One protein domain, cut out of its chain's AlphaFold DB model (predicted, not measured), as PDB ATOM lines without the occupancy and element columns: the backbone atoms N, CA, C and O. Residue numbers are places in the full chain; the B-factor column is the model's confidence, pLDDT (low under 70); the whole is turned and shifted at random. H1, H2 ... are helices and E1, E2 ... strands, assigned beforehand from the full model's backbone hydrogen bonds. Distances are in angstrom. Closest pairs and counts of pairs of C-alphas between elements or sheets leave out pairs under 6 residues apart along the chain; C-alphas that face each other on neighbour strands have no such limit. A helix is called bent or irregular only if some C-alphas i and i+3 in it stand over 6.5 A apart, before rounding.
ATOM      1  N   ILE A  56      57.816  86.168 168.510       96.69
ATOM      2  CA  ILE A  56      56.449  85.812 168.880       96.69
ATOM      3  C   ILE A  56      55.594  87.079 168.836       96.69
ATOM      4  O   ILE A  56      55.934  88.077 169.473       96.69
ATOM      5  N   SER A  57      54.481  87.030 168.105       97.62
ATOM      6  CA  SER A  57      53.471  88.092 168.117       97.62
ATOM      7  C   SER A  57      52.584  87.967 169.357       97.62
ATOM      8  O   SER A  57      52.060  86.888 169.637       97.62
ATOM      9  N   LEU A  58      52.418  89.060 170.094       97.25
ATOM     10  CA  LEU A  58      51.663  89.175 171.342       97.25
ATOM     11  C   LEU A  58      50.755  90.404 171.268       97.25
ATOM     12  O   LEU A  58      51.111  91.388 170.629       97.25
ATOM     13  N   GLU A  59      49.621  90.374 171.956       97.12
ATOM     14  CA  GLU A  59      48.732  91.530 172.100       97.12
ATOM     15  C   GLU A  59      48.898  92.107 173.511       97.12
ATOM     16  O   GLU A  59      48.665  91.400 174.494       97.12
ATOM     17  N   LEU A  60      49.305  93.371 173.625       96.31
ATOM     18  CA  LEU A  60      49.435  94.096 174.892       96.31
ATOM     19  C   LEU A  60      48.635  95.399 174.794       96.31
ATOM     20  O   LEU A  60      48.938  96.240 173.947       96.31
ATOM     21  N   ALA A  61      47.618  95.563 175.643       90.88
ATOM     22  CA  ALA A  61      46.591  96.596 175.456       90.88
ATOM     23  C   ALA A  61      45.997  96.523 174.029       90.88
ATOM     24  O   ALA A  61      45.575  95.445 173.600       90.88
ATOM     25  N   ASN A  62      45.996  97.634 173.287       89.94
ATOM     26  CA  ASN A  62      45.607  97.700 171.874       89.94
ATOM     27  C   ASN A  62      46.806  97.663 170.901       89.94
ATOM     28  O   ASN A  62      46.693  98.105 169.758       89.94
ATOM     29  N   THR A  63      47.967  97.167 171.346       93.31
ATOM     30  CA  THR A  63      49.205  97.114 170.553       93.31
ATOM     31  C   THR A  63      49.653  95.674 170.307       93.31
ATOM     32  O   THR A  63      49.915  94.920 171.246       93.31
ATOM     33  N   THR A  64      49.843  95.311 169.038       96.25
ATOM     34  CA  THR A  64      50.520  94.065 168.661       96.25
ATOM     35  C   THR A  64      52.035  94.243 168.763       96.25
ATOM     36  O   THR A  64      52.622  95.063 168.056       96.25
ATOM     37  N   LEU A  65      52.687  93.440 169.601       97.44
ATOM     38  CA  LEU A  65      54.136  93.422 169.787       97.44
ATOM     39  C   LEU A  65      54.748  92.158 169.186       97.44
ATOM     40  O   LEU A  65      54.259  91.055 169.401       97.44
ATOM     41  N   ASN A  66      55.866  92.307 168.481       97.88
ATOM     42  CA  ASN A  66      56.632  91.213 167.893       97.88
ATOM     43  C   ASN A  66      57.964  91.075 168.634       97.88
ATOM     44  O   ASN A  66      58.904  91.827 168.375       97.88
ATOM     45  N   VAL A  67      58.046  90.123 169.566       98.00
ATOM     46  CA  VAL A  67      59.161  90.035 170.521       98.00
ATOM     47  C   VAL A  67      59.917  88.709 170.383       98.00
ATOM     48  O   VAL A  67      59.290  87.650 170.431       98.00
ATOM     49  N   PRO A  68      61.258  88.723 170.252       97.94
ATOM     50  CA  PRO A  68      62.080  87.517 170.327       97.94
ATOM     51  C   PRO A  68      61.831  86.712 171.610       97.94
ATOM     52  O   PRO A  68      61.898  87.242 172.723       97.94
ATOM     53  N   ALA A  69      61.586  85.408 171.476       97.38
ATOM     54  CA  ALA A  69      61.228  84.545 172.599       97.38
ATOM     55  C   ALA A  69      62.308  84.497 173.692       97.38
ATOM     56  O   ALA A  69      61.992  84.315 174.866       97.38
ATOM     57  N   ASN A  70      63.578  84.670 173.338       97.31
ATOM     58  CA  ASN A  70      64.696  84.679 174.277       97.31
ATOM     59  C   ASN A  70      64.802  85.951 175.126       97.31
ATOM     60  O   ASN A  70      65.567  85.964 176.090       97.31
ATOM     61  N   LEU A  71      64.036  86.997 174.816       97.94
ATOM     62  CA  LEU A  71      63.888  88.158 175.693       97.94
ATOM     63  C   LEU A  71      62.794  87.942 176.744       97.94
ATOM     64  O   LEU A  71      62.876  88.519 177.824       97.94
ATOM     65  N   ILE A  72      61.790  87.106 176.464       97.50
ATOM     66  CA  ILE A  72      60.619  86.914 177.331       97.50
ATOM     67  C   ILE A  72      60.975  86.026 178.530       97.50
ATOM     68  O   ILE A  72      61.302  84.841 178.390       97.50
ATOM     69  N   ARG A  73      60.864  86.593 179.737       95.38
ATOM     70  CA  ARG A  73      61.307  85.961 180.995       95.38
ATOM     71  C   ARG A  73      60.420  84.813 181.450       95.38
ATOM     72  O   ARG A  73      60.905  83.882 182.091       95.38
ATOM     73  N   HIS A  74      59.126  84.911 181.175       94.25
ATOM     74  CA  HIS A  74      58.122  84.006 181.709       94.25
ATOM     75  C   HIS A  74      57.600  83.072 180.608       94.25
ATOM     76  O   HIS A  74      57.087  83.558 179.598       94.25
ATOM     77  N   PRO A  75      57.727  81.737 180.752       92.81
ATOM     78  CA  PRO A  75      57.240  80.779 179.756       92.81
ATOM     79  C   PRO A  75      55.764  80.969 179.381       92.81
ATOM     80  O   PRO A  75      55.385  80.805 178.224       92.81
ATOM     81  N   GLU A  76      54.929  81.355 180.341       92.50
ATOM     82  CA  GLU A  76      53.505  81.615 180.162       92.50
ATOM     83  C   GLU A  76      53.204  82.813 179.247       92.50
ATOM     84  O   GLU A  76      52.146  82.817 178.618       92.50
ATOM     85  N   GLN A  77      54.145  83.759 179.116       95.38
ATOM     86  CA  GLN A  77      54.073  84.920 178.218       95.38
ATOM     87  C   GLN A  77      54.593  84.604 176.797       95.38
ATOM     88  O   GLN A  77      54.491  85.442 175.908       95.38
ATOM     89  N   ARG A  78      55.127  83.396 176.537       94.62
ATOM     90  CA  ARG A  78      55.690  82.975 175.232       94.62
ATOM     91  C   ARG A  78      54.687  82.227 174.355       94.62
ATOM     92  O   ARG A  78      55.015  81.208 173.748       94.62
ATOM     93  N   LYS A  79      53.445  82.699 174.320       94.00
ATOM     94  CA  LYS A  79      52.363  82.069 173.555       94.00
ATOM     95  C   LYS A  79      51.974  82.979 172.387       94.00
ATOM     96  O   LYS A  79      51.471  84.068 172.652       94.00
ATOM     97  N   PRO A  80      52.180  82.562 171.125       94.25
ATOM     98  CA  PRO A  80      51.755  83.346 169.969       94.25
ATOM     99  C   PRO A  80      50.276  83.742 170.049       94.25
ATOM    100  O   PRO A  80      49.423  82.910 170.361       94.25
ATOM    101  N   GLY A  81      49.983  85.015 169.785       92.69
ATOM    102  CA  GLY A  81      48.639  85.594 169.833       92.69
ATOM    103  C   GLY A  81      48.057  85.754 171.241       92.69
ATOM    104  O   GLY A  81      46.873  86.059 171.372       92.69
ATOM    105  N   ALA A  82      48.841  85.530 172.301       94.00
ATOM    106  CA  ALA A  82      48.361  85.758 173.656       94.00
ATOM    107  C   ALA A  82      48.087  87.243 173.896       94.00
ATOM    108  O   ALA A  82      48.920  88.095 173.588       94.00
ATOM    109  N   ARG A  83      46.931  87.520 174.502       96.75
ATOM    110  CA  ARG A  83      46.601  88.828 175.060       96.75
ATOM    111  C   ARG A  83      47.103  88.904 176.492       96.75
ATOM    112  O   ARG A  83      46.754  88.054 177.311       96.75
ATOM    113  N   LEU A  84      47.930  89.898 176.765       96.81
ATOM    114  CA  LEU A  84      48.580  90.134 178.043       96.81
ATOM    115  C   LEU A  84      48.237  91.548 178.522       96.81
ATOM    116  O   LEU A  84      48.071  92.449 177.707       96.81
ATOM    117  N   ASP A  85      48.208  91.745 179.837       96.25
ATOM    118  CA  ASP A  85      48.197  93.087 180.450       96.25
ATOM    119  C   ASP A  85      49.613  93.529 180.855       96.25
ATOM    120  O   ASP A  85      49.871  94.691 181.168       96.25
ATOM    121  N   ARG A  86      50.553  92.578 180.858       97.50
ATOM    122  CA  ARG A  86      51.947  92.763 181.251       97.50
ATOM    123  C   ARG A  86      52.847  91.792 180.499       97.50
ATOM    124  O   ARG A  86      52.557  90.595 180.439       97.50
ATOM    125  N   LEU A  87      53.971  92.299 180.010       98.12
ATOM    126  CA  LEU A  87      55.035  91.533 179.377       98.12
ATOM    127  C   LEU A  87      56.367  91.806 180.082       98.12
ATOM    128  O   LEU A  87      56.806  92.954 180.153       98.12
ATOM    129  N   ASP A  88      57.020  90.757 180.586       98.12
ATOM    130  CA  ASP A  88      58.305  90.869 181.274       98.12
ATOM    131  C   ASP A  88      59.443  90.316 180.421       98.12
ATOM    132  O   ASP A  88      59.493  89.138 180.052       98.12
ATOM    133  N   LEU A  89      60.410  91.184 180.173       98.25
ATOM    134  CA  LEU A  89      61.567  90.958 179.334       98.25
ATOM    135  C   LEU A  89      62.860  91.075 180.149       98.25
ATOM    136  O   LEU A  89      62.913  91.721 181.200       98.25
ATOM    137  N   ALA A  90      63.921  90.442 179.667       97.94
ATOM    138  CA  ALA A  90      65.275  90.666 180.149       97.94
ATOM    139  C   ALA A  90      66.263  90.667 178.989       97.94
ATOM    140  O   ALA A  90      66.170  89.841 178.084       97.94
ATOM    141  N   MET A  91      67.236  91.564 179.068       97.88
ATOM    142  CA  MET A  91      68.300  91.722 178.082       97.88
ATOM    143  C   MET A  91      69.633  91.977 178.779       97.88
ATOM    144  O   MET A  91      69.668  92.419 179.930       97.88
ATOM    145  N   LEU A  92      70.732  91.755 178.069       98.00
ATOM    146  CA  LEU A  92      72.062  92.140 178.527       98.00
ATOM    147  C   LEU A  92      72.393  93.577 178.136       98.00
ATOM    148  O   LEU A  92      72.135  94.018 177.021       98.00
ATOM    149  N   TRP A  93      73.041  94.297 179.038       98.00
ATOM    150  CA  TRP A  93      73.705  95.562 178.768       98.00
ATOM    151  C   TRP A  93      75.204  95.326 178.512       98.00
ATOM    152  O   TRP A  93      75.825  94.570 179.261       98.00
ATOM    153  N   PRO A  94      75.817  95.950 177.485       96.56
ATOM    154  CA  PRO A  94      75.227  96.876 176.515       96.56
ATOM    155  C   PRO A  94      74.692  96.213 175.241       96.56
ATOM    156  O   PRO A  94      74.194  96.916 174.367       96.56
ATOM    157  N   SER A  95      74.804  94.890 175.084       95.62
ATOM    158  CA  SER A  95      74.540  94.213 173.803       95.62
ATOM    159  C   SER A  95      73.072  94.179 173.384       95.62
ATOM    160  O   SER A  95      72.808  94.038 172.197       95.62
ATOM    161  N   GLY A  96      72.134  94.332 174.318       96.06
ATOM    162  CA  GLY A  96      70.686  94.189 174.147       96.06
ATOM    163  C   GLY A  96      70.207  92.800 173.756       96.06
ATOM    164  O   GLY A  96      69.075  92.649 173.306       96.06
ATOM    165  N   GLU A  97      71.059  91.796 173.920       96.25
ATOM    166  CA  GLU A  97      70.742  90.416 173.587       96.25
ATOM    167  C   GLU A  97      69.882  89.765 174.674       96.25
ATOM    168  O   GLU A  97      70.063  90.013 175.869       96.25
ATOM    169  N   GLY A  98      68.954  88.909 174.242       96.81
ATOM    170  CA  GLY A  98      68.212  88.016 175.125       96.81
ATOM    171  C   GLY A  98      69.051  86.828 175.589       96.81
ATOM    172  O   GLY A  98      70.252  86.730 175.338       96.81
ATOM    173  N   TYR A  99      68.403  85.896 176.279       97.06
ATOM    174  CA  TYR A  99      69.076  84.723 176.812       97.06
ATOM    175  C   TYR A  99      69.688  83.844 175.712       97.06
ATOM    176  O   TYR A  99      69.113  83.614 174.646       97.06
ATOM    177  N   SER A 100      70.855  83.287 176.019       95.31
ATOM    178  CA  SER A 100      71.473  82.186 175.289       95.31
ATOM    179  C   SER A 100      72.216  81.285 176.275       95.31
ATOM    180  O   SER A 100      72.560  81.708 177.379       95.31
ATOM    181  N   ALA A 101      72.512  80.045 175.878       92.38
ATOM    182  CA  ALA A 101      73.301  79.141 176.718       92.38
ATOM    183  C   ALA A 101      74.706  79.705 177.021       92.38
ATOM    184  O   ALA A 101      75.212  79.531 178.126       92.38
ATOM    185  N   ALA A 102      75.309  80.430 176.070       92.38
ATOM    186  CA  ALA A 102      76.606  81.081 176.253       92.38
ATOM    187  C   ALA A 102      76.551  82.226 177.283       92.38
ATOM    188  O   ALA A 102      77.508  82.432 178.025       92.38
ATOM    189  N   ALA A 103      75.416  82.924 177.366       94.31
ATOM    190  CA  ALA A 103      75.189  84.030 178.290       94.31
ATOM    191  C   ALA A 103      74.546  83.619 179.629       94.31
ATOM    192  O   ALA A 103      74.236  84.476 180.458       94.31
ATOM    193  N   ALA A 104      74.333  82.322 179.878       92.69
ATOM    194  CA  ALA A 104      73.577  81.849 181.040       92.69
ATOM    195  C   ALA A 104      74.150  82.342 182.382       92.69
ATOM    196  O   ALA A 104      73.394  82.682 183.295       92.69
ATOM    197  N   ARG A 105      75.482  82.450 182.486       93.25
ATOM    198  CA  ARG A 105      76.153  82.984 183.681       93.25
ATOM    199  C   ARG A 105      75.773  84.439 183.946       93.25
ATOM    200  O   ARG A 105      75.494  84.785 185.092       93.25
ATOM    201  N   ASP A 106      75.714  85.264 182.907       95.31
ATOM    202  CA  ASP A 106      75.381  86.681 183.040       95.31
ATOM    203  C   ASP A 106      73.915  86.857 183.449       95.31
ATOM    204  O   ASP A 106      73.629  87.601 184.384       95.31
ATOM    205  N   PHE A 107      73.001  86.073 182.865       95.06
ATOM    206  CA  PHE A 107      71.589  86.034 183.272       95.06
ATOM    207  C   PHE A 107      71.366  85.531 184.707       95.06
ATOM    208  O   PHE A 107      70.377  85.898 185.343       95.06
ATOM    209  N   SER A 108      72.279  84.710 185.233       92.31
ATOM    210  CA  SER A 108      72.256  84.255 186.631       92.31
ATOM    211  C   SER A 108      72.924  85.227 187.613       92.31
ATOM    212  O   SER A 108      72.840  85.025 188.824       92.31
ATOM    213  N   ASN A 109      73.588  86.280 187.123       92.75
ATOM    214  CA  ASN A 109      74.344  87.200 187.963       92.75
ATOM    215  C   ASN A 109      73.409  88.123 188.763       92.75
ATOM    216  O   ASN A 109      72.742  89.005 188.215       92.75
ATOM    217  N   THR A 110      73.408  87.961 190.084       92.00
ATOM    218  CA  THR A 110      72.616  88.766 191.023       92.00
ATOM    219  C   THR A 110      73.397  89.911 191.675       92.00
ATOM    220  O   THR A 110      72.802  90.660 192.450       92.00
ATOM    221  N   GLY A 111      74.678  90.087 191.345       94.38
ATOM    222  CA  GLY A 111      75.544  91.110 191.931       94.38
ATOM    223  C   GLY A 111      75.310  92.530 191.402       94.38
ATOM    224  O   GLY A 111      74.589  92.745 190.421       94.38
ATOM    225  N   ASP A 112      75.977  93.494 192.042       95.75
ATOM    226  CA  ASP A 112      75.887  94.941 191.767       95.75
ATOM    227  C   ASP A 112      76.328  95.357 190.365       95.75
ATOM    228  O   ASP A 112      75.963  96.425 189.890       95.75
ATOM    229  N   THR A 113      77.107  94.524 189.683       95.81
ATOM    230  CA  THR A 113      77.592  94.796 188.325       95.81
ATOM    231  C   THR A 113      76.916  93.915 187.283       95.81
ATOM    232  O   THR A 113      77.402  93.812 186.159       95.81
ATOM    233  N   SER A 114      75.821  93.238 187.647       97.44
ATOM    234  CA  SER A 114      75.081  92.396 186.708       97.44
ATOM    235  C   SER A 114      74.708  93.190 185.451       97.44
ATOM    236  O   SER A 114      74.172  94.296 185.572       97.44
ATOM    237  N   PRO A 115      74.971  92.649 184.252       97.81
ATOM    238  CA  PRO A 115      74.597  93.296 183.000       97.81
ATOM    239  C   PRO A 115      73.105  93.138 182.684       97.81
ATOM    240  O   PRO A 115      72.641  93.681 181.690       97.81
ATOM    241  N   VAL A 116      72.341  92.378 183.473       98.12
ATOM    242  CA  VAL A 116      70.933  92.108 183.170       98.12
ATOM    243  C   VAL A 116      70.083  93.344 183.439       98.12
ATOM    244  O   VAL A 116      70.000  93.827 184.572       98.12
ATOM    245  N   ILE A 117      69.388  93.798 182.403       98.44
ATOM    246  CA  ILE A 117      68.336  94.805 182.482       98.44
ATOM    247  C   ILE A 117      67.003  94.076 182.436       98.44
ATOM    248  O   ILE A 117      66.753  93.276 181.532       98.44
ATOM    249  N   LEU A 118      66.151  94.340 183.419       98.44
ATOM    250  CA  LEU A 118      64.785  93.836 183.430       98.44
ATOM    251  C   LEU A 118      63.883  94.915 182.863       98.44
ATOM    252  O   LEU A 118      63.963  96.059 183.300       98.44
ATOM    253  N   VAL A 119      63.038  94.544 181.915       98.62
ATOM    254  CA  VAL A 119      62.136  95.464 181.230       98.62
ATOM    255  C   VAL A 119      60.722  94.918 181.357       98.62
ATOM    256  O   VAL A 119      60.484  93.743 181.108       98.62
ATOM    257  N   THR A 120      59.778  95.755 181.749       98.56
ATOM    258  CA  THR A 120      58.364  95.419 181.864       98.56
ATOM    259  C   THR A 120      57.581  96.400 181.010       98.56
ATOM    260  O   THR A 120      57.697  97.608 181.199       98.56
ATOM    261  N   LEU A 121      56.776  95.878 180.091       98.06
ATOM    262  CA  LEU A 121      55.736  96.636 179.406       98.06
ATOM    263  C   LEU A 121      54.403  96.292 180.067       98.06
ATOM    264  O   LEU A 121      54.102  95.113 180.262       98.06
ATOM    265  N   GLN A 122      53.624  97.301 180.429       97.75
ATOM    266  CA  GLN A 122      52.347  97.132 181.113       97.75
ATOM    267  C   GLN A 122      51.277  97.997 180.453       97.75
ATOM    268  O   GLN A 122      51.545  99.152 180.131       97.75
ATOM    269  N   ALA A 123      50.082  97.436 180.284       96.56
ATOM    270  CA  ALA A 123      48.885  98.178 179.914       96.56
ATOM    271  C   ALA A 123      48.448  99.052 181.100       96.56
ATOM    272  O   ALA A 123      47.980  98.535 182.117       96.56
ATOM    273  N   ASP A 124      48.680 100.359 181.005       95.00
ATOM    274  CA  ASP A 124      48.360 101.340 182.041       95.00
ATOM    275  C   ASP A 124      48.276 102.757 181.442       95.00
ATOM    276  O   ASP A 124      49.268 103.323 180.980       95.00
ATOM    277  N   ASP A 125      47.080 103.343 181.480       90.88
ATOM    278  CA  ASP A 125      46.781 104.693 180.993       90.88
ATOM    279  C   ASP A 125      46.654 105.733 182.129       90.88
ATOM    280  O   ASP A 125      46.552 106.930 181.865       90.88
ATOM    281  N   GLN A 126      46.707 105.312 183.400       92.94
ATOM    282  CA  GLN A 126      46.462 106.181 184.561       92.94
ATOM    283  C   GLN A 126      47.738 106.539 185.329       92.94
ATOM    284  O   GLN A 126      47.869 107.650 185.854       92.94
ATOM    285  N   SER A 127      48.666 105.594 185.467       94.69
ATOM    286  CA  SER A 127      49.821 105.739 186.350       94.69
ATOM    287  C   SER A 127      50.856 106.677 185.750       94.69
ATOM    288  O   SER A 127      51.160 106.606 184.569       94.69
ATOM    289  N   MET A 128      51.429 107.547 186.575       94.62
ATOM    290  CA  MET A 128      52.427 108.522 186.137       94.62
ATOM    291  C   MET A 128      53.786 107.877 185.844       94.62
ATOM    292  O   MET A 128      54.222 106.976 186.570       94.62
ATOM    293  N   ASP A 129      54.502 108.414 184.855       96.12
ATOM    294  CA  ASP A 129      55.885 108.014 184.590       96.12
ATOM    295  C   ASP A 129      56.863 108.576 185.647       96.12
ATOM    296  O   ASP A 129      56.485 109.302 186.572       96.12
ATOM    297  N   THR A 130      58.145 108.211 185.578       96.88
ATOM    298  CA  THR A 130      59.109 108.630 186.612       96.88
ATOM    299  C   THR A 130      59.442 110.116 186.560       96.88
ATOM    300  O   THR A 130      59.661 110.705 187.621       96.88
ATOM    301  N   ASP A 131      59.429 110.741 185.384       95.25
ATOM    302  CA  ASP A 131      59.692 112.176 185.242       95.25
ATOM    303  C   ASP A 131      58.533 112.993 185.818       95.25
ATOM    304  O   ASP A 131      58.738 113.921 186.609       95.25
ATOM    305  N   GLU A 132      57.303 112.595 185.505       95.00
ATOM    306  CA  GLU A 132      56.084 113.171 186.052       95.00
ATOM    307  C   GLU A 132      56.019 112.988 187.572       95.00
ATOM    308  O   GLU A 132      55.762 113.948 188.314       95.00
ATOM    309  N   ARG A 133      56.277 111.765 188.064       95.62
ATOM    310  CA  ARG A 133      56.303 111.472 189.507       95.62
ATOM    311  C   ARG A 133      57.382 112.278 190.198       95.62
ATOM    312  O   ARG A 133      57.142 112.787 191.292       95.62
ATOM    313  N   PHE A 134      58.547 112.434 189.576       95.19
ATOM    314  CA  PHE A 134      59.606 113.275 190.109       95.19
ATOM    315  C   PHE A 134      59.157 114.731 190.226       95.19
ATOM    316  O   PHE A 134      59.269 115.327 191.299       95.19
ATOM    317  N   ALA A 135      58.588 115.281 189.153       92.25
ATOM    318  CA  ALA A 135      58.169 116.672 189.097       92.25
ATOM    319  C   ALA A 135      57.055 117.014 190.098       92.25
ATOM    320  O   ALA A 135      57.099 118.095 190.686       92.25
ATOM    321  N   ARG A 136      56.075 116.119 190.293       93.00
ATOM    322  CA  ARG A 136      54.883 116.400 191.116       93.00
ATOM    323  C   ARG A 136      54.943 115.856 192.539       93.00
ATOM    324  O   ARG A 136      54.307 116.431 193.416       93.00
ATOM    325  N   VAL A 137      55.653 114.750 192.764       93.19
ATOM    326  CA  VAL A 137      55.605 114.008 194.033       93.19
ATOM    327  C   VAL A 137      56.985 113.886 194.666       93.19
ATOM    328  O   VAL A 137      57.182 114.357 195.778       93.19
ATOM    329  N   LEU A 138      57.970 113.286 193.993       91.62
ATOM    330  CA  LEU A 138      59.208 112.877 194.674       91.62
ATOM    331  C   LEU A 138      60.055 114.062 195.150       91.62
ATOM    332  O   LEU A 138      60.722 113.950 196.172       91.62
ATOM    333  N   ARG A 139      59.991 115.216 194.473       91.19
ATOM    334  CA  ARG A 139      60.682 116.431 194.934       91.19
ATOM    335  C   ARG A 139      60.240 116.894 196.322       91.19
ATOM    336  O   ARG A 139      61.072 117.404 197.062       91.19
ATOM    337  N   SER A 140      58.970 116.713 196.694       91.75
ATOM    338  CA  SER A 140      58.495 117.104 198.030       91.75
ATOM    339  C   SER A 140      58.955 116.145 199.131       91.75
ATOM    340  O   SER A 140      58.901 116.499 200.304       91.75
ATOM    341  N   LEU A 141      59.447 114.958 198.760       93.19
ATOM    342  CA  LEU A 141      59.993 113.951 199.672       93.19
ATOM    343  C   LEU A 141      61.510 114.088 199.873       93.19
ATOM    344  O   LEU A 141      62.117 113.224 200.510       93.19
ATOM    345  N   ALA A 142      62.131 115.142 199.332       94.56
ATOM    346  CA  ALA A 142      63.562 115.383 199.459       94.56
ATOM    347  C   ALA A 142      64.001 115.431 200.933       94.56
ATOM    348  O   ALA A 142      63.442 116.172 201.738       94.56
ATOM    349  N   ALA A 143      65.026 114.651 201.273       93.88
ATOM    350  CA  ALA A 143      65.644 114.630 202.602       93.88
ATOM    351  C   ALA A 143      66.845 115.587 202.722       93.88
ATOM    352  O   ALA A 143      67.466 115.679 203.779       93.88
ATOM    353  N   GLY A 144      67.200 116.280 201.640       93.56
ATOM    354  CA  GLY A 144      68.341 117.184 201.579       93.56
ATOM    355  C   GLY A 144      68.529 117.769 200.185       93.56
ATOM    356  O   GLY A 144      67.696 117.578 199.296       93.56
ATOM    357  N   GLU A 145      69.633 118.486 200.001       93.75
ATOM    358  CA  GLU A 145      70.004 119.042 198.700       93.75
ATOM    359  C   GLU A 145      70.463 117.952 197.729       93.75
ATOM    360  O   GLU A 145      70.998 116.913 198.128       93.75
ATOM    361  N   ALA A 146      70.258 118.199 196.434       95.19
ATOM    362  CA  ALA A 146      70.741 117.303 195.400       95.19
ATOM    363  C   ALA A 146      72.272 117.374 195.297       95.19
ATOM    364  O   ALA A 146      72.857 118.457 195.245       95.19
ATOM    365  N   LEU A 147      72.916 116.212 195.232       95.62
ATOM    366  CA  LEU A 147      74.368 116.082 195.119       95.62
ATOM    367  C   LEU A 147      74.776 115.781 193.670       95.62
ATOM    368  O   LEU A 147      74.000 115.165 192.939       95.62
ATOM    369  N   PRO A 148      75.990 116.149 193.229       95.69
ATOM    370  CA  PRO A 148      76.504 115.703 191.938       95.69
ATOM    371  C   PRO A 148      76.556 114.169 191.849       95.69
ATOM    372  O   PRO A 148      77.006 113.497 192.777       95.69
ATOM    373  N   GLY A 149      76.106 113.622 190.723       95.00
ATOM    374  CA  GLY A 149      76.060 112.195 190.425       95.00
ATOM    375  C   GLY A 149      76.791 111.821 189.131       95.00
ATOM    376  O   GLY A 149      77.316 112.684 188.421       95.00
ATOM    377  N   PRO A 150      76.847 110.519 188.807       95.44
ATOM    378  CA  PRO A 150      77.475 110.035 187.583       95.44
ATOM    379  C   PRO A 150      76.681 110.458 186.337       95.44
ATOM    380  O   PRO A 150      75.494 110.771 186.415       95.44
ATOM    381  N   GLY A 151      77.341 110.476 185.175       93.00
ATOM    382  CA  GLY A 151      76.683 110.785 183.898       93.00
ATOM    383  C   GLY A 151      76.081 112.197 183.820       93.00
ATOM    384  O   GLY A 151      75.143 112.416 183.060       93.00
ATOM    385  N   GLY A 152      76.572 113.140 184.634       93.31
ATOM    386  CA  GLY A 152      76.051 114.511 184.701       93.31
ATOM    387  C   GLY A 152      74.705 114.647 185.421       93.31
ATOM    388  O   GLY A 152      74.078 115.703 185.338       93.31
ATOM    389  N   LEU A 153      74.248 113.601 186.113       96.12
ATOM    390  CA  LEU A 153      73.007 113.627 186.884       96.12
ATOM    391  C   LEU A 153      73.197 114.327 188.234       96.12
ATOM    392  O   LEU A 153      74.293 114.393 188.785       96.12
ATOM    393  N   SER A 154      72.098 114.819 188.792       96.69
ATOM    394  CA  SER A 154      71.979 115.216 190.194       96.69
ATOM    395  C   SER A 154      71.261 114.111 190.975       96.69
ATOM    396  O   SER A 154      70.309 113.515 190.476       96.69
ATOM    397  N   LEU A 155      71.719 113.821 192.189       97.44
ATOM    398  CA  LEU A 155      71.172 112.797 193.075       97.44
ATOM    399  C   LEU A 155      70.406 113.482 194.203       97.44
ATOM    400  O   LEU A 155      71.017 114.045 195.109       97.44
ATOM    401  N   LEU A 156      69.078 113.441 194.149       97.38
ATOM    402  CA  LEU A 156      68.213 113.992 195.187       97.38
ATOM    403  C   LEU A 156      67.898 112.907 196.230       97.38
ATOM    404  O   LEU A 156      67.147 111.983 195.906       97.38
ATOM    405  N   PRO A 157      68.435 112.983 197.461       97.06
ATOM    406  CA  PRO A 157      68.120 112.011 198.503       97.06
ATOM    407  C   PRO A 157      66.641 112.105 198.893       97.06
ATOM    408  O   PRO A 157      66.109 113.204 199.065       97.06
ATOM    409  N   LEU A 158      65.982 110.961 199.057       95.94
ATOM    410  CA  LEU A 158      64.591 110.878 199.491       95.94
ATOM    411  C   LEU A 158      64.495 110.486 200.967       95.94
ATOM    412  O   LEU A 158      65.318 109.740 201.496       95.94
ATOM    413  N   SER A 159      63.443 110.967 201.623       88.25
ATOM    414  CA  SER A 159      63.067 110.520 202.961       88.25
ATOM    415  C   SER A 159      62.557 109.080 202.873       88.25
ATOM    416  O   SER A 159      61.530 108.822 202.247       88.25
ATOM    417  N   GLY A 160      63.276 108.136 203.476       80.50
ATOM    418  CA  GLY A 160      62.941 106.712 203.444       80.50
ATOM    419  C   GLY A 160      63.377 105.981 204.710       80.50
ATOM    420  O   GLY A 160      63.921 106.580 205.640       80.50
ATOM    421  N   ASP A 161      63.137 104.672 204.750       83.38
ATOM    422  CA  ASP A 161      63.611 103.824 205.841       83.38
ATOM    423  C   ASP A 161      65.132 103.627 205.746       83.38
ATOM    424  O   ASP A 161      65.631 102.719 205.076       83.38
ATOM    425  N   GLY A 162      65.875 104.477 206.458       81.75
ATOM    426  CA  GLY A 162      67.335 104.410 206.532       81.75
ATOM    427  C   GLY A 162      67.876 103.098 207.117       81.75
ATOM    428  O   GLY A 162      69.069 102.818 206.987       81.75
ATOM    429  N   THR A 163      67.033 102.274 207.753       87.69
ATOM    430  CA  THR A 163      67.440 100.943 208.220       87.69
ATOM    431  C   THR A 163      67.467  99.917 207.086       87.69
ATOM    432  O   THR A 163      68.315  99.021 207.112       87.69
ATOM    433  N   ALA A 164      66.623 100.095 206.064       90.56
ATOM    434  CA  ALA A 164      66.581  99.261 204.868       90.56
ATOM    435  C   ALA A 164      67.674  99.639 203.855       90.56
ATOM    436  O   ALA A 164      68.261  98.763 203.214       90.56
ATOM    437  N   GLY A 165      67.974 100.932 203.710       93.75
ATOM    438  CA  GLY A 165      68.961 101.420 202.750       93.75
ATOM    439  C   GLY A 165      68.850 102.914 202.464       93.75
ATOM    440  O   GLY A 165      68.235 103.668 203.214       93.75
ATOM    441  N   THR A 166      69.464 103.343 201.367       94.94
ATOM    442  CA  THR A 166      69.439 104.726 200.883       94.94
ATOM    443  C   THR A 166      68.599 104.815 199.618       94.94
ATOM    444  O   THR A 166      68.848 104.090 198.659       94.94
ATOM    445  N   ASP A 167      67.623 105.718 199.617       96.19
ATOM    446  CA  ASP A 167      66.723 105.983 198.495       96.19
ATOM    447  C   ASP A 167      66.993 107.385 197.946       96.19
ATOM    448  O   ASP A 167      67.163 108.343 198.707       96.19
ATOM    449  N   PHE A 168      67.074 107.510 196.628       97.50
ATOM    450  CA  PHE A 168      67.332 108.782 195.961       97.50
ATOM    451  C   PHE A 168      66.802 108.768 194.527       97.50
ATOM    452  O   PHE A 168      66.615 107.717 193.916       97.50
ATOM    453  N   VAL A 169      66.584 109.952 193.959       98.00
ATOM    454  CA  VAL A 169      66.282 110.111 192.532       98.00
ATOM    455  C   VAL A 169      67.511 110.657 191.826       98.00
ATOM    456  O   VAL A 169      67.985 111.739 192.162       98.00
ATOM    457  N   ALA A 170      68.012 109.927 190.834       98.00
ATOM    458  CA  ALA A 170      69.003 110.434 189.897       98.00
ATOM    459  C   ALA A 170      68.273 111.144 188.753       98.00
ATOM    460  O   ALA A 170      67.447 110.520 188.089       98.00
ATOM    461  N   HIS A 171      68.535 112.431 188.533       97.38
ATOM    462  CA  HIS A 171      67.797 113.230 187.558       97.38
ATOM    463  C   HIS A 171      68.668 114.250 186.821       97.38
ATOM    464  O   HIS A 171      69.704 114.687 187.321       97.38
ATOM    465  N   THR A 172      68.230 114.680 185.640       95.50
ATOM    466  CA  THR A 172      68.843 115.809 184.933       95.50
ATOM    467  C   THR A 172      68.515 117.123 185.638       95.50
ATOM    468  O   THR A 172      67.407 117.331 186.146       95.50
ATOM    469  N   THR A 173      69.480 118.039 185.690       85.25
ATOM    470  CA  THR A 173      69.256 119.379 186.242       85.25
ATOM    471  C   THR A 173      68.292 120.168 185.353       85.25
ATOM    472  O   THR A 173      68.329 120.068 184.126       85.25
ATOM    473  N   THR A 174      67.424 120.976 185.963       74.00
ATOM    474  CA  THR A 174      66.521 121.874 185.230       74.00
ATOM    475  C   THR A 174      67.326 122.799 184.314       74.00
ATOM    476  O   THR A 174      68.229 123.490 184.780       74.00
ATOM    477  N   GLY A 175      66.998 122.821 183.020       70.50
ATOM    478  CA  GLY A 175      67.698 123.640 182.023       70.50
ATOM    479  C   GLY A 175      68.963 123.007 181.435       70.50
ATOM    480  O   GLY A 175      69.616 123.642 180.610       70.50
ATOM    481  N   ALA A 176      69.308 121.770 181.813       76.12
ATOM    482  CA  ALA A 176      70.324 121.004 181.101       76.12
ATOM    483  C   ALA A 176      69.899 120.778 179.638       76.12
ATOM    484  O   ALA A 176      68.724 120.553 179.344       76.12
ATOM    485  N   SER A 177      70.857 120.829 178.713       72.81
ATOM    486  CA  SER A 177      70.614 120.491 177.311       72.81
ATOM    487  C   SER A 177      70.375 118.985 177.171       72.81
ATOM    488  O   SER A 177      71.292 118.202 177.416       72.81
ATOM    489  N   GLY A 178      69.173 118.578 176.765       74.75
ATOM    490  CA  GLY A 178      68.837 117.174 176.521       74.75
ATOM    491  C   GLY A 178      67.428 116.801 176.988       74.75
ATOM    492  O   GLY A 178      66.706 117.658 177.501       74.75
ATOM    493  N   PRO A 179      67.022 115.534 176.793       78.81
ATOM    494  CA  PRO A 179      65.753 115.037 177.308       78.81
ATOM    495  C   PRO A 179      65.747 115.059 178.841       78.81
ATOM    496  O   PRO A 179      66.785 114.878 179.485       78.81
ATOM    497  N   ALA A 180      64.566 115.277 179.421       90.25
ATOM    498  CA  ALA A 180      64.377 115.095 180.852       90.25
ATOM    499  C   ALA A 180      64.616 113.625 181.218       90.25
ATOM    500  O   ALA A 180      64.220 112.721 180.484       90.25
ATOM    501  N   TYR A 181      65.279 113.405 182.348       96.06
ATOM    502  CA  TYR A 181      65.501 112.073 182.881       96.06
ATOM    503  C   TYR A 181      65.405 112.093 184.398       96.06
ATOM    504  O   TYR A 181      65.974 112.965 185.059       96.06
ATOM    505  N   ALA A 182      64.734 111.086 184.933       97.44
ATOM    506  CA  ALA A 182      64.667 110.738 186.334       97.44
ATOM    507  C   ALA A 182      64.593 109.211 186.468       97.44
ATOM    508  O   ALA A 182      63.793 108.546 185.805       97.44
ATOM    509  N   ALA A 183      65.403 108.655 187.359       98.31
ATOM    510  CA  ALA A 183      65.336 107.266 187.787       98.31
ATOM    511  C   ALA A 183      65.388 107.219 189.313       98.31
ATOM    512  O   ALA A 183      66.208 107.901 189.935       98.31
ATOM    513  N   ARG A 184      64.519 106.417 189.931       97.81
ATOM    514  CA  ARG A 184      64.584 106.176 191.375       97.81
ATOM    515  C   ARG A 184      65.569 105.050 191.626       97.81
ATOM    516  O   ARG A 184      65.456 103.982 191.033       97.81
ATOM    517  N   CYS A 185      66.514 105.282 192.517       98.00
ATOM    518  CA  CYS A 185      67.551 104.335 192.859       98.00
ATOM    519  C   CYS A 185      67.499 104.006 194.344       98.00
ATOM    520  O   CYS A 185      67.244 104.865 195.186       98.00
ATOM    521  N   PHE A 186      67.782 102.747 194.656       97.25
ATOM    522  CA  PHE A 186      67.845 102.246 196.014       97.25
ATOM    523  C   PHE A 186      69.135 101.459 196.220       97.25
ATOM    524  O   PHE A 186      69.415 100.495 195.497       97.25
ATOM    525  N   THR A 187      69.894 101.859 197.234       96.88
ATOM    526  CA  THR A 187      71.095 101.175 197.708       96.88
ATOM    527  C   THR A 187      70.761 100.469 199.024       96.88
ATOM    528  O   THR A 187      70.625 101.140 200.050       96.88
ATOM    529  N   PRO A 188      70.609  99.133 199.034       96.25
ATOM    530  CA  PRO A 188      70.338  98.388 200.257       96.25
ATOM    531  C   PRO A 188      71.451  98.555 201.293       96.25
ATOM    532  O   PRO A 188      72.629  98.688 200.956       96.25
ATOM    533  N   ARG A 189      71.091  98.494 202.578       95.00
ATOM    534  CA  ARG A 189      72.078  98.464 203.668       95.00
ATOM    535  C   ARG A 189      72.801  97.117 203.749       95.00
ATOM    536  O   ARG A 189      73.982  97.071 204.093       95.00
ATOM    537  N   ASP A 190      72.082  96.034 203.459       94.25
ATOM    538  CA  ASP A 190      72.655  94.695 203.344       94.25
ATOM    539  C   ASP A 190      73.437  94.570 202.034       94.25
ATOM    540  O   ASP A 190      72.862  94.608 200.949       94.25
ATOM    541  N   LYS A 191      74.753  94.374 202.145       90.38
ATOM    542  CA  LYS A 191      75.664  94.240 201.001       90.38
ATOM    543  C   LYS A 191      75.460  92.952 200.198       90.38
ATOM    544  O   LYS A 191      76.041  92.823 199.125       90.38
ATOM    545  N   ALA A 192      74.686  91.991 200.703       91.56
ATOM    546  CA  ALA A 192      74.277  90.824 199.925       91.56
ATOM    547  C   ALA A 192      73.205  91.170 198.873       91.56
ATOM    548  O   ALA A 192      73.008  90.412 197.921       91.56
ATOM    549  N   LEU A 193      72.510  92.300 199.037       93.12
ATOM    550  CA  LEU A 193      71.492  92.782 198.115       93.12
ATOM    551  C   LEU A 193      72.079  93.851 197.202       93.12
ATOM    552  O   LEU A 193      72.657  94.833 197.655       93.12
ATOM    553  N   ALA A 194      71.875  93.674 195.903       95.50
ATOM    554  CA  ALA A 194      72.433  94.584 194.923       95.50
ATOM    555  C   ALA A 194      71.615  95.877 194.771       95.50
ATOM    556  O   ALA A 194      70.377  95.850 194.779       95.50
ATOM    557  N   ALA A 195      72.314  96.991 194.571       97.62
ATOM    558  CA  ALA A 195      71.744  98.314 194.374       97.62
ATOM    559  C   ALA A 195      71.176  98.486 192.960       97.62
ATOM    560  O   ALA A 195      71.810  98.134 191.958       97.62
ATOM    561  N   ASN A 196      69.965  99.034 192.868       97.94
ATOM    562  CA  ASN A 196      69.233  99.132 191.606       97.94
ATOM    563  C   ASN A 196      68.682 100.528 191.388       97.94
ATOM    564  O   ASN A 196      68.328 101.221 192.336       97.94
ATOM    565  N   CYS A 197      68.541 100.871 190.121       98.62
ATOM    566  CA  CYS A 197      67.762 101.994 189.652       98.62
ATOM    567  C   CYS A 197      66.595 101.476 188.816       98.62
ATOM    568  O   CYS A 197      66.698 100.445 188.148       98.62
ATOM    569  N   GLU A 198      65.486 102.193 188.869       98.50
ATOM    570  CA  GLU A 198      64.280 101.916 188.108       98.50
ATOM    571  C   GLU A 198      63.761 103.210 187.491       98.50
ATOM    572  O   GLU A 198      63.756 104.273 188.125       98.50
ATOM    573  N   ARG A 199      63.327 103.105 186.240       98.31
ATOM    574  CA  ARG A 199      62.678 104.184 185.513       98.31
ATOM    575  C   ARG A 199      61.473 103.636 184.772       98.31
ATOM    576  O   ARG A 199      61.558 102.619 184.092       98.31
ATOM    577  N   THR A 200      60.376 104.355 184.907       98.12
ATOM    578  CA  THR A 200      59.134 104.169 184.166       98.12
ATOM    579  C   THR A 200      58.973 105.313 183.175       98.12
ATOM    580  O   THR A 200      59.163 106.467 183.559       98.12
ATOM    581  N   VAL A 201      58.618 104.988 181.937       96.38
ATOM    582  CA  VAL A 201      58.393 105.897 180.808       96.38
ATOM    583  C   VAL A 201      57.044 105.551 180.187       96.38
ATOM    584  O   VAL A 201      56.740 104.370 180.002       96.38
ATOM    585  N   ARG A 202      56.231 106.558 179.872       95.44
ATOM    586  CA  ARG A 202      55.001 106.351 179.108       95.44
ATOM    587  C   ARG A 202      55.317 106.169 177.627       95.44
ATOM    588  O   ARG A 202      56.108 106.924 177.074       95.44
ATOM    589  N   LEU A 203      54.696 105.165 177.018       94.44
ATOM    590  CA  LEU A 203      54.777 104.854 175.595       94.44
ATOM    591  C   LEU A 203      53.376 104.994 174.988       94.44
ATOM    592  O   LEU A 203      52.491 104.184 175.275       94.44
ATOM    593  N   GLY A 204      53.153 106.019 174.166       91.88
ATOM    594  CA  GLY A 204      51.806 106.338 173.678       91.88
ATOM    595  C   GLY A 204      50.806 106.621 174.814       91.88
ATOM    596  O   GLY A 204      51.160 107.195 175.841       91.88
ATOM    597  N   GLU A 205      49.539 106.238 174.633       90.19
ATOM    598  CA  GLU A 205      48.470 106.542 175.604       90.19
ATOM    599  C   GLU A 205      48.256 105.433 176.649       90.19
ATOM    600  O   GLU A 205      47.947 105.728 177.801       90.19
ATOM    601  N   GLU A 206      48.468 104.168 176.275       92.94
ATOM    602  CA  GLU A 206      48.006 103.007 177.054       92.94
ATOM    603  C   GLU A 206      49.132 102.146 177.644       92.94
ATOM    604  O   GLU A 206      48.842 101.139 178.292       92.94
ATOM    605  N   LEU A 207      50.407 102.474 177.403       96.12
ATOM    606  CA  LEU A 207      51.525 101.635 177.836       96.12
ATOM    607  C   LEU A 207      52.496 102.373 178.755       96.12
ATOM    608  O   LEU A 207      52.917 103.503 178.502       96.12
ATOM    609  N   LEU A 208      52.944 101.656 179.783       97.25
ATOM    610  CA  LEU A 208      54.092 102.022 180.598       97.25
ATOM    611  C   LEU A 208      55.228 101.027 180.393       97.25
ATOM    612  O   LEU A 208      55.080  99.816 180.572       97.25
ATOM    613  N   LEU A 209      56.396 101.569 180.074       97.69
ATOM    614  CA  LEU A 209      57.673 100.882 180.056       97.69
ATOM    615  C   LEU A 209      58.372 101.118 181.386       97.69
ATOM    616  O   LEU A 209      58.762 102.241 181.674       97.69
ATOM    617  N   THR A 210      58.599 100.075 182.173       98.62
ATOM    618  CA  THR A 210      59.460 100.138 183.358       98.62
ATOM    619  C   THR A 210      60.712  99.323 183.121       98.62
ATOM    620  O   THR A 210      60.626  98.142 182.798       98.62
ATOM    621  N   TYR A 211      61.883  99.917 183.309       98.62
ATOM    622  CA  TYR A 211      63.137  99.188 183.264       98.62
ATOM    623  C   TYR A 211      63.925  99.345 184.557       98.62
ATOM    624  O   TYR A 211      64.039 100.432 185.127       98.62
ATOM    625  N   ARG A 212      64.489  98.227 185.012       98.62
ATOM    626  CA  ARG A 212      65.303  98.125 186.217       98.62
ATOM    627  C   ARG A 212      66.692  97.632 185.865       98.62
ATOM    628  O   ARG A 212      66.856  96.625 185.173       98.62
ATOM    629  N   PHE A 213      67.685  98.320 186.397       98.62
ATOM    630  CA  PHE A 213      69.091  98.095 186.110       98.62
ATOM    631  C   PHE A 213      69.926  98.289 187.369       98.62
ATOM    632  O   PHE A 213      69.466  98.855 188.363       98.62
ATOM    633  N   ARG A 214      71.164  97.800 187.351       98.31
ATOM    634  CA  ARG A 214      72.078  98.019 188.469       98.31
ATOM    635  C   ARG A 214      72.536  99.466 188.527       98.31
ATOM    636  O   ARG A 214      72.839 100.054 187.493       98.31
ATOM    637  N   GLN A 215      72.688  99.996 189.738       98.00
ATOM    638  CA  GLN A 215      73.189 101.359 189.945       98.00
ATOM    639  C   GLN A 215      74.577 101.577 189.308       98.00
ATOM    640  O   GLN A 215      74.891 102.693 188.903       98.00
ATOM    641  N   ALA A 216      75.380 100.516 189.149       97.31
ATOM    642  CA  ALA A 216      76.672 100.563 188.463       97.31
ATOM    643  C   ALA A 216      76.595 101.085 187.013       97.31
ATOM    644  O   ALA A 216      77.560 101.681 186.543       97.31
ATOM    645  N   HIS A 217      75.454 100.926 186.328       98.12
ATOM    646  CA  HIS A 217      75.258 101.382 184.941       98.12
ATOM    647  C   HIS A 217      74.650 102.790 184.844       98.12
ATOM    648  O   HIS A 217      74.364 103.268 183.750       98.12
ATOM    649  N   LEU A 218      74.448 103.485 185.972       97.69
ATOM    650  CA  LEU A 218      73.827 104.816 186.001       97.69
ATOM    651  C   LEU A 218      74.654 105.886 185.270       97.69
ATOM    652  O   LEU A 218      74.095 106.855 184.764       97.69
ATOM    653  N   ALA A 219      75.976 105.712 185.181       97.25
ATOM    654  CA  ALA A 219      76.832 106.614 184.411       97.25
ATOM    655  C   ALA A 219      76.481 106.631 182.912       97.25
ATOM    656  O   ALA A 219      76.626 107.670 182.275       97.25
ATOM    657  N   ASP A 220      75.958 105.518 182.391       97.31
ATOM    658  CA  ASP A 220      75.627 105.321 180.978       97.31
ATOM    659  C   ASP A 220      74.133 105.545 180.684       97.31
ATOM    660  O   ASP A 220      73.619 105.078 179.666       97.31
ATOM    661  N   TRP A 221      73.415 106.251 181.568       96.94
ATOM    662  CA  TRP A 221      71.955 106.380 181.517       96.94
ATOM    663  C   TRP A 221      71.420 106.821 180.150       96.94
ATOM    664  O   TRP A 221      70.399 106.303 179.713       96.94
ATOM    665  N   GLN A 222      72.115 107.727 179.450       95.75
ATOM    666  CA  GLN A 222      71.701 108.213 178.128       95.75
ATOM    667  C   GLN A 222      71.692 107.088 177.097       95.75
ATOM    668  O   GLN A 222      70.734 106.925 176.343       95.75
ATOM    669  N   ALA A 223      72.768 106.300 177.072       97.12
ATOM    670  CA  ALA A 223      72.910 105.187 176.148       97.12
ATOM    671  C   ALA A 223      71.940 104.052 176.507       97.12
ATOM    672  O   ALA A 223      71.376 103.422 175.613       97.12
ATOM    673  N   LEU A 224      71.717 103.821 177.802       97.56
ATOM    674  CA  LEU A 224      70.778 102.822 178.301       97.56
ATOM    675  C   LEU A 224      69.328 103.181 177.947       97.56
ATOM    676  O   LEU A 224      68.627 102.354 177.368       97.56
ATOM    677  N   ASP A 225      68.899 104.414 178.212       96.62
ATOM    678  CA  ASP A 225      67.542 104.895 177.923       96.62
ATOM    679  C   ASP A 225      67.250 104.886 176.412       96.62
ATOM    680  O   ASP A 225      66.233 104.342 175.970       96.62
ATOM    681  N   ALA A 226      68.202 105.359 175.598       95.75
ATOM    682  CA  ALA A 226      68.101 105.302 174.141       95.75
ATOM    683  C   ALA A 226      68.037 103.857 173.621       95.75
ATOM    684  O   ALA A 226      67.260 103.552 172.712       95.75
ATOM    685  N   ARG A 227      68.833 102.946 174.198       97.25
ATOM    686  CA  ARG A 227      68.864 101.543 173.779       97.25
ATOM    687  C   ARG A 227      67.560 100.821 174.086       97.25
ATOM    688  O   ARG A 227      67.094 100.058 173.243       97.25
ATOM    689  N   ILE A 228      66.996 101.036 175.273       97.00
ATOM    690  CA  ILE A 228      65.737 100.404 175.680       97.00
ATOM    691  C   ILE A 228      64.589 100.947 174.833       97.00
ATOM    692  O   ILE A 228      63.823 100.147 174.302       97.00
ATOM    693  N   SER A 229      64.524 102.266 174.632       95.06
ATOM    694  CA  SER A 229      63.529 102.897 173.757       95.06
ATOM    695  C   SER A 229      63.596 102.331 172.336       95.06
ATOM    696  O   SER A 229      62.600 101.841 171.812       95.06
ATOM    697  N   ALA A 230      64.793 102.271 171.740       95.94
ATOM    698  CA  ALA A 230      64.977 101.684 170.413       95.94
ATOM    699  C   ALA A 230      64.575 100.199 170.356       95.94
ATOM    700  O   ALA A 230      63.994  99.750 169.367       95.94
ATOM    701  N   LEU A 231      64.867  99.434 171.415       96.25
ATOM    702  CA  LEU A 231      64.514  98.022 171.496       96.25
ATOM    703  C   LEU A 231      62.994  97.824 171.500       96.25
ATOM    704  O   LEU A 231      62.487  97.052 170.690       96.25
ATOM    705  N   VAL A 232      62.255  98.525 172.362       96.12
ATOM    706  CA  VAL A 232      60.795  98.345 172.446       96.12
ATOM    707  C   VAL A 232      60.076  98.867 171.203       96.12
ATOM    708  O   VAL A 232      59.142  98.219 170.729       96.12
ATOM    709  N   THR A 233      60.560  99.954 170.594       95.81
ATOM    710  CA  THR A 233      60.043 100.430 169.303       95.81
ATOM    711  C   THR A 233      60.273  99.398 168.200       95.81
ATOM    712  O   THR A 233      59.397  99.198 167.362       95.81
ATOM    713  N   SER A 234      61.397  98.668 168.220       96.31
ATOM    714  CA  SER A 234      61.650  97.596 167.243       96.31
ATOM    715  C   SER A 234      60.647  96.437 167.326       96.31
ATOM    716  O   SER A 234      60.474  95.711 166.350       96.31
ATOM    717  N   PHE A 235      59.947  96.292 168.458       96.25
ATOM    718  CA  PHE A 235      58.877  95.308 168.630       96.25
ATOM    719  C   PHE A 235      57.510  95.815 168.164       96.25
ATOM    720  O   PHE A 235      56.581  95.015 168.066       96.25
ATOM    721  N   GLY A 236      57.375  97.110 167.871       94.56
ATOM    722  CA  GLY A 236      56.108  97.751 167.516       94.56
ATOM    723  C   GLY A 236      55.457  98.551 168.647       94.56
ATOM    724  O   GLY A 236      54.317  98.973 168.485       94.56
TER     725      GLY A 236
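What this domain is: This is residues 56 to 236 of the 239 residues of an uncharacterized protein of Stappia taiwanensis (UniProt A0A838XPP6). A long, twisted sheet of seven strands makes the core, with the long helix H4 over one face and the short helix H2 on the other. The small hairpin E1 and E2 lies at one end of the domain, near the end of H4, and E5 and H3 lie toward the other end. The printed part has 181 residues, with four named helices and nine named strands in the order E1 E2 E3 H1 E4 H2 H3 E5 E6 E7 E8 E9 H4. The large sheet runs E3 E4 E9 E8 E7 E6 E5, all antiparallel. The class is mixed, helices and strands; the whole is compact, with a radius of gyration of the C-alphas of 16.8 A and spans of 49 by 37 by 31 A.

Where its parts are: E1, residues 56 to 60, begins with C-alpha 56 at (56.449, 85.812, 168.880). E2 is residues 63 to 68, E3 residues 86 to 92 with 20.3 A, and H1 residues 104 to 107. E4, residues 116 to 123, measures 23.1 A. H2 is residues 130 to 136, H3 138 to 141, E5 154 to 157, E6 165 to 171 and E7 182 to 188. E8, residues 196 to 203, measures 22.3 A, and E9, residues 207 to 214, 23.4 A. H4, residues 215 to 234, measures 25.7 A and ends with C-alpha 234 at (61.650, 97.596, 167.243).

How they stand to each other: E5 to E9 form a meander, each strand the antiparallel neighbour of the one before. N 201 and O 209 of the hairpin E8 and E9 are 2.8 A apart, within hydrogen-bond range, as are N 120 of E4 and O 210 of E9 at 2.7 A. H4 and H2 are on opposite faces, which gives three layers, helices on both faces of a sheet. H2 has a height over the sheet of 6.7 A; its closest C-alphas to E8 are those of Thr 130 and Thr 200, 5.1 A. H4 is irregular, C-alphas 219 and 222 being 8.3 A apart, with a kink of 84 degrees near residue 222; it is near E2. H1 and H3 only graze the sheet. In the hairpin E1 and E2, N 58 and O 65 are 2.8 A apart. Every O i to N i+4 pair is within range in H2, and 11 of 16 in H4; H1 and H3 are too short for such a pair.

The domain as a whole: The two C-alphas farthest apart, those of Pro 80 and Glu 145, are 49.3 A apart. The printed part has no cut. The long links are E2 to E3, E3 to H1 and H3 to E5. The mean pLDDT of the printed part is 94.7, and no printed residue is under 70.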